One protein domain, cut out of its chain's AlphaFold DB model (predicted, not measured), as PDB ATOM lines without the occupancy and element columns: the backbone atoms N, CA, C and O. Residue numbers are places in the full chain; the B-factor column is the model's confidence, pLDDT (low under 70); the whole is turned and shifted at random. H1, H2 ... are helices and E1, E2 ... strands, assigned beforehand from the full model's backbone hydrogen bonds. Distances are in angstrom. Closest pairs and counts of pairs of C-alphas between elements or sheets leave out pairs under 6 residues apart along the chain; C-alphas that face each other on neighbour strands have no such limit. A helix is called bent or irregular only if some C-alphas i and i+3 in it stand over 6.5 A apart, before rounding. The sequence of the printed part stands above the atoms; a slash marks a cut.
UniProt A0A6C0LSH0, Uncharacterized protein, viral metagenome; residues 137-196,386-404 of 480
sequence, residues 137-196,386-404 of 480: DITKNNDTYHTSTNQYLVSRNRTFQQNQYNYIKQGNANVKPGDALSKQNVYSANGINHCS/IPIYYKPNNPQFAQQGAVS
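AT A GLANCE: This is residues 137 to 196 and 386 to 404 of the 480 residues of an uncharacterized protein of viral metagenome (UniProt A0A6C0LSH0). Little regular structure is here: a flat winding of loops with a small two-stranded sheet, E1 and E2, H3 toward one end of the long axis and H1 toward the other. The 79 printed residues, 22 in named elements, run H1, H2, E1, H3, E2, mixed in class, the sheet antiparallel. The whole is only just loose, close to compact, radius of gyration of the C-alphas 14.0 A, spanning 39 by 30 by 13 A.

IN THESE COORDINATES: Find E1, residues 167 to 170, 9.3 A, from C-alpha 167 at (91.400, 133.944, 88.983). E2, 186 to 188, ends at (86.203, 132.806, 88.930). H3 is 180 to 184, H2 160 to 163, H1 149 to 154.

HOW THE PARTS SIT: Across E1 and E2, N 169 and O 186 are 2.8 A apart. The closest C-alphas of E1 and H3, Gln 170 and Gln 184, are 7.9 A apart. H3 is irregular, C-alphas 181 and 184 7.3 A apart; 0 of 1 O i to N i+4 pairs and 1 of 2 O i to N i+3 pairs are within hydrogen-bond range. In H1 every O i to N i+4 pair is; H2 is too short for one. H1 and H2 are close but not clearly touching, Val 154 and Gln 162 their closest C-alphas at 7.5 A.

THE WHOLE: Residues 197 to 385 are not printed; C-alphas 196 and 386 are 10.7 A apart. No link is long. Mean pLDDT of the printed part is 71.8, with 25 residues under 70, among them 386 to 392.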
ATOM      1  N   ASP A 137      73.015 124.048 104.207       75.56
ATOM      2  CA  ASP A 137      72.809 123.185 103.051       75.56
ATOM      3  C   ASP A 137      74.143 122.523 102.690       75.56
ATOM      4  O   ASP A 137      75.061 123.165 102.168       75.56
ATOM      5  N   ILE A 138      74.237 121.220 102.965       76.81
ATOM      6  CA  ILE A 138      75.433 120.417 102.690       76.81
ATOM      7  C   ILE A 138      75.774 120.377 101.195       76.81
ATOM      8  O   ILE A 138      76.943 120.239 100.842       76.81
ATOM      9  N   THR A 139      74.785 120.562 100.311       75.75
ATOM     10  CA  THR A 139      75.007 120.553  98.860       75.75
ATOM     11  C   THR A 139      75.793 121.776  98.409       75.75
ATOM     12  O   THR A 139      76.632 121.669  97.526       75.75
ATOM     13  N   LYS A 140      75.559 122.942  99.019       72.19
ATOM     14  CA  LYS A 140      76.193 124.220  98.643       72.19
ATOM     15  C   LYS A 140      77.325 124.624  99.575       72.19
ATOM     16  O   LYS A 140      77.960 125.657  99.343       72.19
ATOM     17  N   ASN A 141      77.528 123.850 100.645       70.75
ATOM     18  CA  ASN A 141      78.408 124.199 101.753       70.75
ATOM     19  C   ASN A 141      78.122 125.637 102.241       70.75
ATOM     20  O   ASN A 141      79.031 126.458 102.373       70.75
ATOM     21  N   ASN A 142      76.835 125.990 102.364       70.56
ATOM     22  CA  ASN A 142      76.400 127.355 102.662       70.56
ATOM     23  C   ASN A 142      75.088 127.399 103.441       70.56
ATOM     24  O   ASN A 142      74.280 126.472 103.404       70.56
ATOM     25  N   ASP A 143      74.851 128.535 104.081       70.12
ATOM     26  CA  ASP A 143      73.589 128.856 104.719       70.12
ATOM     27  C   ASP A 143      72.533 129.209 103.663       70.12
ATOM     28  O   ASP A 143      72.774 129.983 102.736       70.12
ATOM     29  N   THR A 144      71.323 128.679 103.828       69.44
ATOM     30  CA  THR A 144      70.171 128.998 102.962       69.44
ATOM     31  C   THR A 144      69.622 130.412 103.175       69.44
ATOM     32  O   THR A 144      68.897 130.934 102.326       69.44
ATOM     33  N   TYR A 145      69.960 131.038 104.304       72.75
ATOM     34  CA  TYR A 145      69.382 132.298 104.751       72.75
ATOM     35  C   TYR A 145      70.452 133.365 104.998       72.75
ATOM     36  O   TYR A 145      71.444 133.133 105.691       72.75
ATOM     37  N   HIS A 146      70.206 134.574 104.491       75.56
ATOM     38  CA  HIS A 146      71.083 135.730 104.656       75.56
ATOM     39  C   HIS A 146      70.353 136.827 105.432       75.56
ATOM     40  O   HIS A 146      69.247 137.217 105.066       75.56
ATOM     41  N   THR A 147      70.968 137.345 106.496       74.62
ATOM     42  CA  THR A 147      70.351 138.369 107.361       74.62
ATOM     43  C   THR A 147      70.518 139.788 106.822       74.62
ATOM     44  O   THR A 147      69.867 140.712 107.299       74.62
ATOM     45  N   SER A 148      71.389 139.975 105.829       81.06
ATOM     46  CA  SER A 148      71.615 141.257 105.165       81.06
ATOM     47  C   SER A 148      71.836 141.072 103.668       81.06
ATOM     48  O   SER A 148      72.340 140.040 103.216       81.06
ATOM     49  N   THR A 149      71.532 142.117 102.896       82.00
ATOM     50  CA  THR A 149      71.802 142.161 101.453       82.00
ATOM     51  C   THR A 149      73.289 141.977 101.150       82.00
ATOM     52  O   THR A 149      73.631 141.299 100.189       82.00
ATOM     53  N   ASN A 150      74.189 142.498 101.993       82.44
ATOM     54  CA  ASN A 150      75.625 142.271 101.830       82.44
ATOM     55  C   ASN A 150      75.988 140.794 101.988       82.44
ATOM     56  O   ASN A 150      76.672 140.255 101.126       82.44
ATOM     57  N   GLN A 151      75.487 140.116 103.024       78.31
ATOM     58  CA  GLN A 151      75.725 138.679 103.194       78.31
ATOM     59  C   GLN A 151      75.171 137.876 102.003       78.31
ATOM     60  O   GLN A 151      75.843 136.970 101.512       78.31
ATOM     61  N   TYR A 152      73.994 138.252 101.494       80.44
ATOM     62  CA  TYR A 152      73.405 137.654 100.296       80.44
ATOM     63  C   TYR A 152      74.296 137.839  99.059       80.44
ATOM     64  O   TYR A 152      74.578 136.880  98.346       80.44
ATOM     65  N   LEU A 153      74.785 139.055  98.807       80.31
ATOM     66  CA  LEU A 153      75.644 139.333  97.655       80.31
ATOM     67  C   LEU A 153      77.007 138.642  97.778       80.31
ATOM     68  O   LEU A 153      77.489 138.104  96.781       80.31
ATOM     69  N   VAL A 154      77.587 138.600  98.983       77.75
ATOM     70  CA  VAL A 154      78.849 137.896  99.270       77.75
ATOM     71  C   VAL A 154      78.705 136.402  98.993       77.75
ATOM     72  O   VAL A 154      79.504 135.833  98.257       77.75
ATOM     73  N   SER A 155      77.632 135.780  99.486       74.12
ATOM     74  CA  SER A 155      77.346 134.352  99.279       74.12
ATOM     75  C   SER A 155      77.088 133.950  97.823       74.12
ATOM     76  O   SER A 155      77.016 132.772  97.499       74.12
ATOM     77  N   ARG A 156      76.878 134.921  96.933       72.25
ATOM     78  CA  ARG A 156      76.662 134.677  95.503       72.25
ATOM     79  C   ARG A 156      77.809 135.197  94.647       72.25
ATOM     80  O   ARG A 156      77.656 135.257  93.432       72.25
ATOM     81  N   ASN A 157      78.919 135.611  95.263       72.62
ATOM     82  CA  ASN A 157      80.055 136.230  94.581       72.62
ATOM     83  C   ASN A 157      79.632 137.422  93.694       72.62
ATOM     84  O   ASN A 157      80.146 137.638  92.598       72.62
ATOM     85  N   ARG A 158      78.645 138.207  94.157       73.88
ATOM     86  CA  ARG A 158      78.085 139.367  93.436       73.88
ATOM     87  C   ARG A 158      78.619 140.707  93.936       73.88
ATOM     88  O   ARG A 158      78.211 141.742  93.413       73.88
ATOM     89  N   THR A 159      79.491 140.725  94.945       73.62
ATOM     90  CA  THR A 159      80.080 141.987  95.414       73.62
ATOM     91  C   THR A 159      81.254 142.416  94.543       73.62
ATOM     92  O   THR A 159      81.999 141.595  94.010       73.62
ATOM     93  N   PHE A 160      81.446 143.730  94.422       71.12
ATOM     94  CA  PHE A 160      82.571 144.296  93.682       71.12
ATOM     95  C   PHE A 160      83.927 143.869  94.265       71.12
ATOM     96  O   PHE A 160      84.821 143.496  93.517       71.12
ATOM     97  N   GLN A 161      84.069 143.864  95.595       72.31
ATOM     98  CA  GLN A 161      85.327 143.507  96.262       72.31
ATOM     99  C   GLN A 161      85.751 142.055  95.993       72.31
ATOM    100  O   GLN A 161      86.928 141.810  95.745       72.31
ATOM    101  N   GLN A 162      84.812 141.102  95.969       68.00
ATOM    102  CA  GLN A 162      85.105 139.701  95.622       68.00
ATOM    103  C   GLN A 162      85.534 139.529  94.162       68.00
ATOM    104  O   GLN A 162      86.361 138.676  93.848       68.00
ATOM    105  N   ASN A 163      84.991 140.361  93.275       67.69
ATOM    106  CA  ASN A 163      85.260 140.316  91.839       67.69
ATOM    107  C   ASN A 163      86.408 141.241  91.407       67.69
ATOM    108  O   ASN A 163      86.741 141.288  90.226       67.69
ATOM    109  N   GLN A 164      87.030 141.962  92.349       63.97
ATOM    110  CA  GLN A 164      88.172 142.842  92.087       63.97
ATOM    111  C   GLN A 164      89.418 142.056  91.657       63.97
ATOM    112  O   GLN A 164      90.259 142.582  90.925       63.97
ATOM    113  N   TYR A 165      89.526 140.806  92.112       64.31
ATOM    114  CA  TYR A 165      90.569 139.865  91.724       64.31
ATOM    115  C   TYR A 165      89.958 138.766  90.869       64.31
ATOM    116  O   TYR A 165      88.926 138.188  91.207       64.31
ATOM    117  N   ASN A 166      90.613 138.482  89.756       67.31
ATOM    118  CA  ASN A 166      90.142 137.549  88.755       67.31
ATOM    119  C   ASN A 166      91.106 136.356  88.705       67.31
ATOM    120  O   ASN A 166      92.276 136.493  88.352       67.31
ATOM    121  N   TYR A 167      90.615 135.173  89.066       73.25
ATOM    122  CA  TYR A 167      91.400 133.944  88.983       73.25
ATOM    123  C   TYR A 167      91.065 133.235  87.684       73.25
ATOM    124  O   TYR A 167      89.908 132.880  87.458       73.25
ATOM    125  N   ILE A 168      92.065 133.055  86.824       74.88
ATOM    126  CA  ILE A 168      91.901 132.311  85.573       74.88
ATOM    127  C   ILE A 168      91.676 130.841  85.922       74.88
ATOM    128  O   ILE A 168      92.439 130.251  86.684       74.88
ATOM    129  N   LYS A 169      90.602 130.270  85.378       75.44
ATOM    130  CA  LYS A 169      90.294 128.837  85.454       75.44
ATOM    131  C   LYS A 169      90.584 128.126  84.146       75.44
ATOM    132  O   LYS A 169      91.023 126.985  84.165       75.44
ATOM    133  N   GLN A 170      90.380 128.817  83.030       72.69
ATOM    134  CA  GLN A 170      90.643 128.293  81.698       72.69
ATOM    135  C   GLN A 170      91.168 129.410  80.801       72.69
ATOM    136  O   GLN A 170      90.717 130.553  80.914       72.69
ATOM    137  N   GLY A 171      92.092 129.068  79.905       73.31
ATOM    138  CA  GLY A 171      92.667 129.979  78.920       73.31
ATOM    139  C   GLY A 171      94.092 130.425  79.254       73.31
ATOM    140  O   GLY A 171      94.770 129.834  80.093       73.31
ATOM    141  N   ASN A 172      94.572 131.454  78.559       72.19
ATOM    142  CA  ASN A 172      95.964 131.882  78.645       72.19
ATOM    143  C   ASN A 172      96.187 132.805  79.854       72.19
ATOM    144  O   ASN A 172      95.674 133.928  79.890       72.19
ATOM    145  N   ALA A 173      96.993 132.337  80.814       74.00
ATOM    146  CA  ALA A 173      97.331 133.057  82.042       74.00
ATOM    147  C   ALA A 173      98.160 134.332  81.819       74.00
ATOM    148  O   ALA A 173      98.119 135.246  82.640       74.00
ATOM    149  N   ASN A 174      98.882 134.413  80.698       78.88
ATOM    150  CA  ASN A 174      99.773 135.530  80.387       78.88
ATOM    151  C   ASN A 174      99.042 136.715  79.742       78.88
ATOM    152  O   ASN A 174      99.623 137.784  79.569       78.88
ATOM    153  N   VAL A 175      97.773 136.539  79.362       77.50
ATOM    154  CA  VAL A 175      96.991 137.581  78.697       77.50
ATOM    155  C   VAL A 175      96.275 138.439  79.730       77.50
ATOM    156  O   VAL A 175      95.633 137.935  80.656       77.50
ATOM    157  N   LYS A 176      96.338 139.760  79.537       74.19
ATOM    158  CA  LYS A 176      95.667 140.705  80.421       74.19
ATOM    159  C   LYS A 176      94.138 140.506  80.368       74.19
ATOM    160  O   LYS A 176      93.551 140.536  79.288       74.19
ATOM    161  N   PRO A 177      93.472 140.366  81.522       69.62
ATOM    162  CA  PRO A 177      92.018 140.263  81.601       69.62
ATOM    163  C   PRO A 177      91.309 141.478  80.987       69.62
ATOM    164  O   PRO A 177      91.608 142.616  81.348       69.62
ATOM    165  N   GLY A 178      90.354 141.231  80.086       68.81
ATOM    166  CA  GLY A 178      89.603 142.256  79.352       68.81
ATOM    167  C   GLY A 178      90.236 142.698  78.025       68.81
ATOM    168  O   GLY A 178      89.641 143.507  77.320       68.81
ATOM    169  N   ASP A 179      91.402 142.159  77.660       72.19
ATOM    170  CA  ASP A 179      91.989 142.320  76.324       72.19
ATOM    171  C   ASP A 179      91.277 141.427  75.288       72.19
ATOM    172  O   ASP A 179      90.670 140.411  75.648       72.19
ATOM    173  N   ALA A 180      91.379 141.746  73.996       72.94
ATOM    174  CA  ALA A 180      90.755 140.982  72.907       72.94
ATOM    175  C   ALA A 180      91.168 139.497  72.913       72.94
ATOM    176  O   ALA A 180      90.342 138.612  72.679       72.94
ATOM    177  N   LEU A 181      92.427 139.226  73.268       75.19
ATOM    178  CA  LEU A 181      92.990 137.879  73.382       75.19
ATOM    179  C   LEU A 181      92.482 137.114  74.620       75.19
ATOM    180  O   LEU A 181      92.550 135.891  74.656       75.19
ATOM    181  N   SER A 182      91.925 137.804  75.622       73.56
ATOM    182  CA  SER A 182      91.355 137.175  76.828       73.56
ATOM    183  C   SER A 182      89.892 136.748  76.658       73.56
ATOM    184  O   SER A 182      89.279 136.254  77.600       73.56
ATOM    185  N   LYS A 183      89.308 136.908  75.456       72.31
ATOM    186  CA  LYS A 183      87.891 136.601  75.175       72.31
ATOM    187  C   LYS A 183      87.514 135.148  75.478       72.31
ATOM    188  O   LYS A 183      86.353 134.889  75.785       72.31
ATOM    189  N   GLN A 184      88.469 134.230  75.361       71.81
ATOM    190  CA  GLN A 184      88.289 132.803  75.639       71.81
ATOM    191  C   GLN A 184      88.625 132.428  77.090       71.81
ATOM    192  O   GLN A 184      88.383 131.294  77.493       71.81
ATOM    193  N   ASN A 185      89.168 133.357  77.881       75.19
ATOM    194  CA  ASN A 185      89.522 133.073  79.261       75.19
ATOM    195  C   ASN A 185      88.263 133.031  80.135       75.19
ATOM    196  O   ASN A 185      87.420 133.932  80.096       75.19
ATOM    197  N   VAL A 186      88.174 132.002  80.972       74.69
ATOM    198  CA  VAL A 186      87.120 131.854  81.979       74.69
ATOM    199  C   VAL A 186      87.710 132.179  83.339       74.69
ATOM    200  O   VAL A 186      88.762 131.655  83.715       74.69
ATOM    201  N   TYR A 187      87.019 133.038  84.085       75.88
ATOM    202  CA  TYR A 187      87.455 133.494  85.397       75.88
ATOM    203  C   TYR A 187      86.494 133.032  86.491       75.88
ATOM    204  O   TYR A 187      85.307 132.808  86.248       75.88
ATOM    205  N   SER A 188      87.005 132.953  87.716       73.88
ATOM    206  CA  SER A 188      86.203 132.806  88.930       73.88
ATOM    207  C   SER A 188      86.486 133.943  89.911       73.88
ATOM    208  O   SER A 188      87.616 134.436  89.985       73.88
ATOM    209  N   ALA A 189      85.472 134.318  90.691       67.38
ATOM    210  CA  ALA A 189      85.591 135.299  91.767       67.38
ATOM    211  C   ALA A 189      86.534 134.841  92.888       67.38
ATOM    212  O   ALA A 189      86.750 133.641  93.080       67.38
ATOM    213  N   ASN A 190      87.016 135.804  93.679       61.09
ATOM    214  CA  ASN A 190      87.610 135.535  94.982       61.09
ATOM    215  C   ASN A 190      86.501 135.239  96.005       61.09
ATOM    216  O   ASN A 190      85.812 136.150  96.469       61.09
ATOM    217  N   GLY A 191      86.292 133.966  96.329       61.78
ATOM    218  CA  GLY A 191      85.274 133.548  97.290       61.78
ATOM    219  C   GLY A 191      84.980 132.055  97.237       61.78
ATOM    220  O   GLY A 191      85.432 131.341  96.339       61.78
ATOM    221  N   ILE A 192      84.200 131.576  98.205       58.81
ATOM    222  CA  ILE A 192      83.654 130.217  98.178       58.81
ATOM    223  C   ILE A 192      82.630 130.193  97.038       58.81
ATOM    224  O   ILE A 192      81.700 130.997  97.012       58.81
ATOM    225  N   ASN A 193      82.823 129.336  96.036       61.41
ATOM    226  CA  ASN A 193      81.772 129.113  95.053       61.41
ATOM    227  C   ASN A 193      80.757 128.126  95.629       61.41
ATOM    228  O   ASN A 193      81.121 127.083  96.164       61.41
ATOM    229  N   HIS A 194      79.485 128.498  95.536       63.22
ATOM    230  CA  HIS A 194      78.378 127.821  96.205       63.22
ATOM    231  C   HIS A 194      77.493 127.042  95.222       63.22
ATOM    232  O   HIS A 194      76.272 126.985  95.392       63.22
ATOM    233  N   CYS A 195      78.085 126.481  94.160       71.12
ATOM    234  CA  CYS A 195      77.373 125.542  93.297       71.12
ATOM    235  C   CYS A 195      76.970 124.308  94.115       71.12
ATOM    236  O   CYS A 195      77.747 123.816  94.934       71.12
ATOM    237  N   SER A 196      75.746 123.821  93.907       76.75
ATOM    238  CA  SER A 196      75.281 122.602  94.566       76.75
ATOM    239  C   SER A 196      76.042 121.398  94.032       76.75
ATOM    240  O   SER A 196      76.027 121.136  92.831       76.75
ATOM    241  N   ILE A 386      80.931 129.239  89.415       68.06
ATOM    242  CA  ILE A 386      80.122 129.961  88.437       68.06
ATOM    243  C   ILE A 386      81.097 130.691  87.507       68.06
ATOM    244  O   ILE A 386      81.886 131.507  88.001       68.06
ATOM    245  N   PRO A 387      81.082 130.419  86.190       67.69
ATOM    246  CA  PRO A 387      81.955 131.109  85.255       67.69
ATOM    247  C   PRO A 387      81.594 132.594  85.223       67.69
ATOM    248  O   PRO A 387      80.444 132.974  84.990       67.69
ATOM    249  N   ILE A 388      82.591 133.447  85.442       66.12
ATOM    250  CA  ILE A 388      82.455 134.887  85.265       66.12
ATOM    251  C   ILE A 388      83.096 135.238  83.932       66.12
ATOM    252  O   ILE A 388      84.318 135.189  83.769       66.12
ATOM    253  N   TYR A 389      82.256 135.624  82.975       64.75
ATOM    254  CA  TYR A 389      82.711 136.222  81.728       64.75
ATOM    255  C   TYR A 389      83.160 137.654  82.012       64.75
ATOM    256  O   TYR A 389      82.376 138.604  82.021       64.75
ATOM    257  N   TYR A 390      84.443 137.784  82.311       63.78
ATOM    258  CA  TYR A 390      85.057 139.030  82.728       63.78
ATOM    259  C   TYR A 390      85.325 139.927  81.512       63.78
ATOM    260  O   TYR A 390      86.349 139.810  80.841       63.78
ATOM    261  N   LYS A 391      84.378 140.822  81.207       65.62
ATOM    262  CA  LYS A 391      84.498 141.838  80.143       65.62
ATOM    263  C   LYS A 391      84.221 143.251  80.674       65.62
ATOM    264  O   LYS A 391      83.253 143.879  80.244       65.62
ATOM    265  N   PRO A 392      85.005 143.752  81.641       66.62
ATOM    266  CA  PRO A 392      84.854 145.128  82.096       66.62
ATOM    267  C   PRO A 392      85.228 146.099  80.972       66.62
ATOM    268  O   PRO A 392      86.262 145.933  80.325       66.62
ATOM    269  N   ASN A 393      84.439 147.156  80.776       71.81
ATOM    270  CA  ASN A 393      84.868 148.271  79.924       71.81
ATOM    271  C   ASN A 393      86.103 149.003  80.499       71.81
ATOM    272  O   ASN A 393      86.819 149.663  79.751       71.81
ATOM    273  N   ASN A 394      86.376 148.854  81.804       70.88
ATOM    274  CA  ASN A 394      87.584 149.324  82.469       70.88
ATOM    275  C   ASN A 394      88.401 148.140  83.039       70.88
ATOM    276  O   ASN A 394      88.281 147.793  84.223       70.88
ATOM    277  N   PRO A 395      89.259 147.504  82.218       70.00
ATOM    278  CA  PRO A 395      89.988 146.290  82.596       70.00
ATOM    279  C   PRO A 395      91.035 146.492  83.693       70.00
ATOM    280  O   PRO A 395      91.409 145.532  84.359       70.00
ATOM    281  N   GLN A 396      91.491 147.724  83.940       70.12
ATOM    282  CA  GLN A 396      92.447 148.011  85.022       70.12
ATOM    283  C   GLN A 396      91.842 147.817  86.426       70.12
ATOM    284  O   GLN A 396      92.572 147.608  87.404       70.12
ATOM    285  N   PHE A 397      90.513 147.882  86.527       68.56
ATOM    286  CA  PHE A 397      89.785 147.911  87.793       68.56
ATOM    287  C   PHE A 397      88.677 146.874  87.904       68.56
ATOM    288  O   PHE A 397      87.926 146.926  88.873       68.56
ATOM    289  N   ALA A 398      88.575 145.942  86.954       64.81
ATOM    290  CA  ALA A 398      87.563 144.888  87.004       64.81
ATOM    291  C   ALA A 398      86.112 145.381  86.990       64.81
ATOM    292  O   ALA A 398      85.215 144.664  87.427       64.81
ATOM    293  N   GLN A 399      85.863 146.604  86.513       65.38
ATOM    294  CA  GLN A 399      84.577 147.269  86.694       65.38
ATOM    295  C   GLN A 399      83.971 147.733  85.372       65.38
ATOM    296  O   GLN A 399      84.680 148.139  84.452       65.38
ATOM    297  N   GLN A 400      82.638 147.731  85.323       68.44
ATOM    298  CA  GLN A 400      81.882 148.490  84.340       68.44
ATOM    299  C   GLN A 400      81.723 149.945  84.815       68.44
ATOM    300  O   GLN A 400      81.107 150.203  85.850       68.44
ATOM    301  N   GLY A 401      82.251 150.894  84.045       72.00
ATOM    302  CA  GLY A 401      82.128 152.330  84.277       72.00
ATOM    303  C   GLY A 401      83.291 152.945  85.061       72.00
ATOM    304  O   GLY A 401      84.406 152.421  85.095       72.00
ATOM    305  N   ALA A 402      83.024 154.112  85.646       76.31
ATOM    306  CA  ALA A 402      84.004 154.866  86.418       76.31
ATOM    307  C   ALA A 402      84.326 154.186  87.760       76.31
ATOM    308  O   ALA A 402      83.511 153.461  88.332       76.31
ATOM    309  N   VAL A 403      85.525 154.461  88.267       79.62
ATOM    310  CA  VAL A 403      86.080 153.869  89.489       79.62
ATOM    311  C   VAL A 403      86.201 154.957  90.549       79.62
ATOM    312  O   VAL A 403      86.406 156.126  90.225       79.62
ATOM    313  N   SER A 404      86.081 154.593  91.827       82.56
ATOM    314  CA  SER A 404      86.281 155.544  92.921       82.56
ATOM    315  C   SER A 404      87.720 156.078  92.946       82.56
ATOM    316  O   SER A 404      88.684 155.366  92.648       82.56
TER     317      SER A 404